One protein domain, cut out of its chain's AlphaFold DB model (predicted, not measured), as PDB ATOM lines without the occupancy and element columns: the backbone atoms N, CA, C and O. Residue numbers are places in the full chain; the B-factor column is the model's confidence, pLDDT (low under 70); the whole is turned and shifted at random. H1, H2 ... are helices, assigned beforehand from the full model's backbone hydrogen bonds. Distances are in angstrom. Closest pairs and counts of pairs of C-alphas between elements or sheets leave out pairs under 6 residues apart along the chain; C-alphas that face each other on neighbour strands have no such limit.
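AT A GLANCE: This is residues 18 to 65 of the 1104 residues of an uncharacterized protein of Strongylocentrotus purpuratus (UniProt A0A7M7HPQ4). Three short helices stand in an arc beside a pair of loop strands, residues 25 to 26 with 52 to 53, antiparallel, and residues 18 to 23 run away from the helices as an arm. The printed part has 48 residues with H1, H2 and H3 in that order and no named strand; it is all helix, though only 22 residues are in named elements. It is only just compact, close to loose, with a radius of gyration of the C-alphas of 11.0 A and spans of 35 by 24 by 14 A.

HOW THE PARTS SIT: H1, residues 33 to 40, is close to but not clearly touching H2, residues 45 to 48; their closest C-alphas, of Pro 33 and Tyr 47, are 5.9 A apart. H1 only just touches H3, residues 55 to 64, with 3 pairs of C-alphas within 8 A, the closest those of Ile 39 and Leu 61 at 6.8 A; their lines are about perpendicular, at 78 degrees. H2 and H3 are apart. In H1 and H3 every O i to N i+4 pair is within hydrogen-bond range; H2 is too short for one.

IN THESE COORDINATES: H1 begins at C-alpha 33 (-16.363, 0.781, -46.093) and is 10.6 A long, H2 5.3 A and H3 14.5 A, ending at C-alpha 64 (-28.873, 1.340, -53.788).

THE WHOLE: The C-alphas farthest apart, of Asn 19 and Ala 38, are 34.7 A apart. The printed part has no cut; the link from H1 to H2 is tight and that from H2 to H3 short. The model's pLDDT is under 70 at residues 18 to 23, 44 to 46, 48 to 50 and 65.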
ATOM      1  N   LYS A  18     -37.133   0.228 -27.015       59.50
ATOM      2  CA  LYS A  18     -38.189  -0.761 -26.757       59.50
ATOM      3  C   LYS A  18     -37.725  -1.695 -25.630       59.50
ATOM      4  O   LYS A  18     -36.559  -1.660 -25.249       59.50
ATOM      5  N   ASN A  19     -38.608  -2.577 -25.162       52.59
ATOM      6  CA  ASN A  19     -38.470  -3.426 -23.964       52.59
ATOM      7  C   ASN A  19     -37.190  -4.297 -23.839       52.59
ATOM      8  O   ASN A  19     -36.967  -4.845 -22.767       52.59
ATOM      9  N   LYS A  20     -36.351  -4.432 -24.881       48.34
ATOM     10  CA  LYS A  20     -34.996  -5.033 -24.810       48.34
ATOM     11  C   LYS A  20     -33.914  -4.268 -25.624       48.34
ATOM     12  O   LYS A  20     -32.877  -4.839 -25.938       48.34
ATOM     13  N   GLY A  21     -34.111  -2.993 -26.004       62.03
ATOM     14  CA  GLY A  21     -33.059  -2.183 -26.664       62.03
ATOM     15  C   GLY A  21     -33.515  -1.158 -27.719       62.03
ATOM     16  O   GLY A  21     -34.695  -0.845 -27.842       62.03
ATOM     17  N   PHE A  22     -32.559  -0.620 -28.489       68.62
ATOM     18  CA  PHE A  22     -32.750   0.458 -29.480       68.62
ATOM     19  C   PHE A  22     -32.855  -0.045 -30.935       68.62
ATOM     20  O   PHE A  22     -32.065  -0.891 -31.356       68.62
ATOM     21  N   TYR A  23     -33.725   0.554 -31.764       66.06
ATOM     22  CA  TYR A  23     -33.793   0.258 -33.213       66.06
ATOM     23  C   TYR A  23     -32.620   0.866 -34.014       66.06
ATOM     24  O   TYR A  23     -32.755   1.907 -34.668       66.06
ATOM     25  N   ARG A  24     -31.469   0.184 -34.009       81.00
ATOM     26  CA  ARG A  24     -30.235   0.614 -34.687       81.00
ATOM     27  C   ARG A  24     -29.524  -0.547 -35.401       81.00
ATOM     28  O   ARG A  24     -29.473  -1.647 -34.871       81.00
ATOM     29  N   HIS A  25     -28.957  -0.298 -36.583       80.88
ATOM     30  CA  HIS A  25     -28.139  -1.263 -37.335       80.88
ATOM     31  C   HIS A  25     -26.675  -0.813 -37.321       80.88
ATOM     32  O   HIS A  25     -26.403   0.343 -37.644       80.88
ATOM     33  N   GLN A  26     -25.732  -1.680 -36.944       84.88
ATOM     34  CA  GLN A  26     -24.305  -1.334 -36.940       84.88
ATOM     35  C   GLN A  26     -23.783  -1.271 -38.378       84.88
ATOM     36  O   GLN A  26     -24.125  -2.113 -39.208       84.88
ATOM     37  N   VAL A  27     -22.961  -0.268 -38.698       81.12
ATOM     38  CA  VAL A  27     -22.514  -0.055 -40.085       81.12
ATOM     39  C   VAL A  27     -21.618  -1.202 -40.571       81.12
ATOM     40  O   VAL A  27     -21.861  -1.734 -41.655       81.12
ATOM     41  N   LYS A  28     -20.668  -1.647 -39.735       79.88
ATOM     42  CA  LYS A  28     -19.708  -2.721 -40.056       79.88
ATOM     43  C   LYS A  28     -20.346  -4.074 -40.396       79.88
ATOM     44  O   LYS A  28     -19.783  -4.825 -41.178       79.88
ATOM     45  N   THR A  29     -21.514  -4.387 -39.831       76.56
ATOM     46  CA  THR A  29     -22.248  -5.638 -40.110       76.56
ATOM     47  C   THR A  29     -23.270  -5.495 -41.243       76.56
ATOM     48  O   THR A  29     -23.952  -6.456 -41.583       76.56
ATOM     49  N   THR A  30     -23.397  -4.299 -41.831       76.50
ATOM     50  CA  THR A  30     -24.417  -3.983 -42.841       76.50
ATOM     51  C   THR A  30     -23.851  -3.900 -44.265       76.50
ATOM     52  O   THR A  30     -24.546  -4.237 -45.224       76.50
ATOM     53  N   THR A  31     -22.633  -3.381 -44.450       79.12
ATOM     54  CA  THR A  31     -22.031  -3.150 -45.777       79.12
ATOM     55  C   THR A  31     -20.518  -2.924 -45.666       79.12
ATOM     56  O   THR A  31     -20.014  -2.863 -44.556       79.12
ATOM     57  N   SER A  32     -19.796  -2.763 -46.783       82.50
ATOM     58  CA  SER A  32     -18.346  -2.491 -46.788       82.50
ATOM     59  C   SER A  32     -18.007  -0.993 -46.618       82.50
ATOM     60  O   SER A  32     -18.857  -0.142 -46.910       82.50
ATOM     61  N   PRO A  33     -16.760  -0.624 -46.241       78.12
ATOM     62  CA  PRO A  33     -16.363   0.781 -46.093       78.12
ATOM     63  C   PRO A  33     -16.502   1.573 -47.397       78.12
ATOM     64  O   PRO A  33     -17.023   2.692 -47.394       78.12
ATOM     65  N   ARG A  34     -16.092   0.974 -48.527       77.31
ATOM     66  CA  ARG A  34     -16.191   1.576 -49.869       77.31
ATOM     67  C   ARG A  34     -17.656   1.839 -50.244       77.31
ATOM     68  O   ARG A  34     -17.990   2.946 -50.660       77.31
ATOM     69  N   THR A  35     -18.545   0.869 -50.017       81.06
ATOM     70  CA  THR A  35     -19.981   0.992 -50.322       81.06
ATOM     71  C   THR A  35     -20.684   2.014 -49.422       81.06
ATOM     72  O   THR A  35     -21.479   2.817 -49.910       81.06
ATOM     73  N   PHE A  36     -20.362   2.049 -48.122       83.19
ATOM     74  CA  PHE A  36     -20.896   3.049 -47.190       83.19
ATOM     75  C   PHE A  36     -20.468   4.475 -47.571       83.19
ATOM     76  O   PHE A  36     -21.305   5.379 -47.648       83.19
ATOM     77  N   THR A  37     -19.177   4.653 -47.867       83.00
ATOM     78  CA  THR A  37     -18.576   5.922 -48.307       83.00
ATOM     79  C   THR A  37     -19.231   6.426 -49.592       83.00
ATOM     80  O   THR A  37     -19.655   7.578 -49.645       83.00
ATOM     81  N   ALA A  38     -19.397   5.560 -50.598       82.19
ATOM     82  CA  ALA A  38     -20.011   5.921 -51.875       82.19
ATOM     83  C   ALA A  38     -21.481   6.363 -51.738       82.19
ATOM     84  O   ALA A  38     -21.886   7.358 -52.339       82.19
ATOM     85  N   ILE A  39     -22.281   5.653 -50.933       85.31
ATOM     86  CA  ILE A  39     -23.736   5.875 -50.845       85.31
ATOM     87  C   ILE A  39     -24.107   7.025 -49.894       85.31
ATOM     88  O   ILE A  39     -25.074   7.738 -50.157       85.31
ATOM     89  N   PHE A  40     -23.350   7.248 -48.813       85.56
ATOM     90  CA  PHE A  40     -23.634   8.315 -47.838       85.56
ATOM     91  C   PHE A  40     -22.673   9.512 -47.886       85.56
ATOM     92  O   PHE A  40     -22.881  10.478 -47.147       85.56
ATOM     93  N   ARG A  41     -21.637   9.469 -48.739       84.00
ATOM     94  CA  ARG A  41     -20.601  10.512 -48.880       84.00
ATOM     95  C   ARG A  41     -20.005  10.923 -47.523       84.00
ATOM     96  O   ARG A  41     -19.980  12.101 -47.170       84.00
ATOM     97  N   LYS A  42     -19.579   9.931 -46.731       79.19
ATOM     98  CA  LYS A  42     -18.917  10.110 -45.423       79.19
ATOM     99  C   LYS A  42     -17.466   9.613 -45.480       79.19
ATOM    100  O   LYS A  42     -17.241   8.617 -46.159       79.19
ATOM    101  N   PRO A  43     -16.509  10.257 -44.781       74.38
ATOM    102  CA  PRO A  43     -15.116   9.805 -44.746       74.38
ATOM    103  C   PRO A  43     -14.963   8.360 -44.231       74.38
ATOM    104  O   PRO A  43     -15.745   7.962 -43.362       74.38
ATOM    105  N   PRO A  44     -13.942   7.597 -44.677       66.38
ATOM    106  CA  PRO A  44     -13.729   6.208 -44.251       66.38
ATOM    107  C   PRO A  44     -13.641   6.011 -42.731       66.38
ATOM    108  O   PRO A  44     -14.185   5.040 -42.213       66.38
ATOM    109  N   SER A  45     -13.073   6.972 -41.996       68.62
ATOM    110  CA  SER A  45     -12.974   6.952 -40.526       68.62
ATOM    111  C   SER A  45     -14.328   6.843 -39.804       68.62
ATOM    112  O   SER A  45     -14.407   6.311 -38.697       68.62
ATOM    113  N   PHE A  46     -15.435   7.254 -40.439       65.62
ATOM    114  CA  PHE A  46     -16.782   7.043 -39.895       65.62
ATOM    115  C   PHE A  46     -17.232   5.575 -39.919       65.62
ATOM    116  O   PHE A  46     -18.198   5.245 -39.238       65.62
ATOM    117  N   TYR A  47     -16.578   4.699 -40.684       70.25
ATOM    118  CA  TYR A  47     -16.856   3.260 -40.709       70.25
ATOM    119  C   TYR A  47     -16.109   2.500 -39.598       70.25
ATOM    120  O   TYR A  47     -16.587   1.474 -39.113       70.25
ATOM    121  N   GLU A  48     -14.935   2.987 -39.193       59.59
ATOM    122  CA  GLU A  48     -14.040   2.307 -38.248       59.59
ATOM    123  C   GLU A  48     -14.478   2.464 -36.788       59.59
ATOM    124  O   GLU A  48     -14.318   1.542 -35.985       59.59
ATOM    125  N   LEU A  49     -15.127   3.579 -36.464       62.59
ATOM    126  CA  LEU A  49     -15.832   3.777 -35.200       62.59
ATOM    127  C   LEU A  49     -17.044   2.823 -35.096       62.59
ATOM    128  O   LEU A  49     -17.672   2.477 -36.097       62.59
ATOM    129  N   ASN A  50     -17.422   2.407 -33.881       63.94
ATOM    130  CA  ASN A  50     -18.572   1.511 -33.647       63.94
ATOM    131  C   ASN A  50     -19.921   2.251 -33.759       63.94
ATOM    132  O   ASN A  50     -20.676   2.395 -32.797       63.94
ATOM    133  N   VAL A  51     -20.212   2.740 -34.964       77.19
ATOM    134  CA  VAL A  51     -21.368   3.583 -35.280       77.19
ATOM    135  C   VAL A  51     -22.558   2.788 -35.820       77.19
ATOM    136  O   VAL A  51     -22.428   1.698 -36.388       77.19
ATOM    137  N   PHE A  52     -23.741   3.389 -35.698       86.56
ATOM    138  CA  PHE A  52     -25.004   2.785 -36.105       86.56
ATOM    139  C   PHE A  52     -25.822   3.714 -37.013       86.56
ATOM    140  O   PHE A  52     -25.787   4.938 -36.878       86.56
ATOM    141  N   ILE A  53     -26.622   3.129 -37.904       89.25
ATOM    142  CA  ILE A  53     -27.626   3.812 -38.728       89.25
ATOM    143  C   ILE A  53     -29.049   3.393 -38.337       89.25
ATOM    144  O   ILE A  53     -29.296   2.260 -37.920       89.25
ATOM    145  N   CYS A  54     -30.017   4.302 -38.484       87.69
ATOM    146  CA  CYS A  54     -31.428   3.981 -38.267       87.69
ATOM    147  C   CYS A  54     -31.998   3.144 -39.425       87.69
ATOM    148  O   CYS A  54     -31.486   3.154 -40.551       87.69
ATOM    149  N   ARG A  55     -33.127   2.470 -39.174       83.62
ATOM    150  CA  ARG A  55     -33.792   1.571 -40.137       83.62
ATOM    151  C   ARG A  55     -34.176   2.246 -41.469       83.62
ATOM    152  O   ARG A  55     -34.248   1.565 -42.490       83.62
ATOM    153  N   ARG A  56     -34.374   3.575 -41.493       85.88
ATOM    154  CA  ARG A  56     -34.605   4.358 -42.729       85.88
ATOM    155  C   ARG A  56     -33.338   4.456 -43.585       85.88
ATOM    156  O   ARG A  56     -33.405   4.197 -44.782       85.88
ATOM    157  N   CYS A  57     -32.191   4.758 -42.975       88.12
ATOM    158  CA  CYS A  57     -30.900   4.784 -43.669       88.12
ATOM    159  C   CYS A  57     -30.483   3.380 -44.132       88.12
ATOM    160  O   CYS A  57     -30.065   3.227 -45.273       88.12
ATOM    161  N   TYR A  58     -30.687   2.350 -43.305       87.25
ATOM    162  CA  TYR A  58     -30.462   0.949 -43.690       87.25
ATOM    163  C   TYR A  58     -31.270   0.560 -44.944       87.25
ATOM    164  O   TYR A  58     -30.721   0.023 -45.901       87.25
ATOM    165  N   ARG A  59     -32.571   0.889 -44.989       84.88
ATOM    166  CA  ARG A  59     -33.419   0.620 -46.167       84.88
ATOM    167  C   ARG A  59     -32.980   1.388 -47.417       84.88
ATOM    168  O   ARG A  59     -33.078   0.833 -48.505       84.88
ATOM    169  N   PHE A  60     -32.504   2.627 -47.275       86.81
ATOM    170  CA  PHE A  60     -31.946   3.390 -48.397       86.81
ATOM    171  C   PHE A  60     -30.667   2.735 -48.936       86.81
ATOM    172  O   PHE A  60     -30.573   2.466 -50.125       86.81
ATOM    173  N   LEU A  61     -29.730   2.380 -48.058       85.25
ATOM    174  CA  LEU A  61     -28.505   1.668 -48.423       85.25
ATOM    175  C   LEU A  61     -28.806   0.374 -49.204       85.25
ATOM    176  O   LEU A  61     -28.272   0.175 -50.289       85.25
ATOM    177  N   VAL A  62     -29.732  -0.453 -48.705       80.94
ATOM    178  CA  VAL A  62     -30.165  -1.701 -49.365       80.94
ATOM    179  C   VAL A  62     -30.910  -1.460 -50.690       80.94
ATOM    180  O   VAL A  62     -30.923  -2.344 -51.547       80.94
ATOM    181  N   SER A  63     -31.522  -0.288 -50.907       79.19
ATOM    182  CA  SER A  63     -32.140   0.034 -52.203       79.19
ATOM    183  C   SER A  63     -31.107   0.395 -53.273       79.19
ATOM    184  O   SER A  63     -31.344   0.118 -54.445       79.19
ATOM    185  N   GLN A  64     -29.958   0.956 -52.877       76.75
ATOM    186  CA  GLN A  64     -28.873   1.340 -53.788       76.75
ATOM    187  C   GLN A  64     -27.904   0.186 -54.118       76.75
ATOM    188  O   GLN A  64     -27.137   0.297 -55.068       76.75
ATOM    189  N   THR A  65     -27.928  -0.927 -53.372       69.69
ATOM    190  CA  THR A  65     -27.001  -2.067 -53.559       69.69
ATOM    191  C   THR A  65     -27.595  -3.279 -54.287       69.69
ATOM    192  O   THR A  65     -26.910  -4.289 -54.450       69.69
TER     193      THR A  65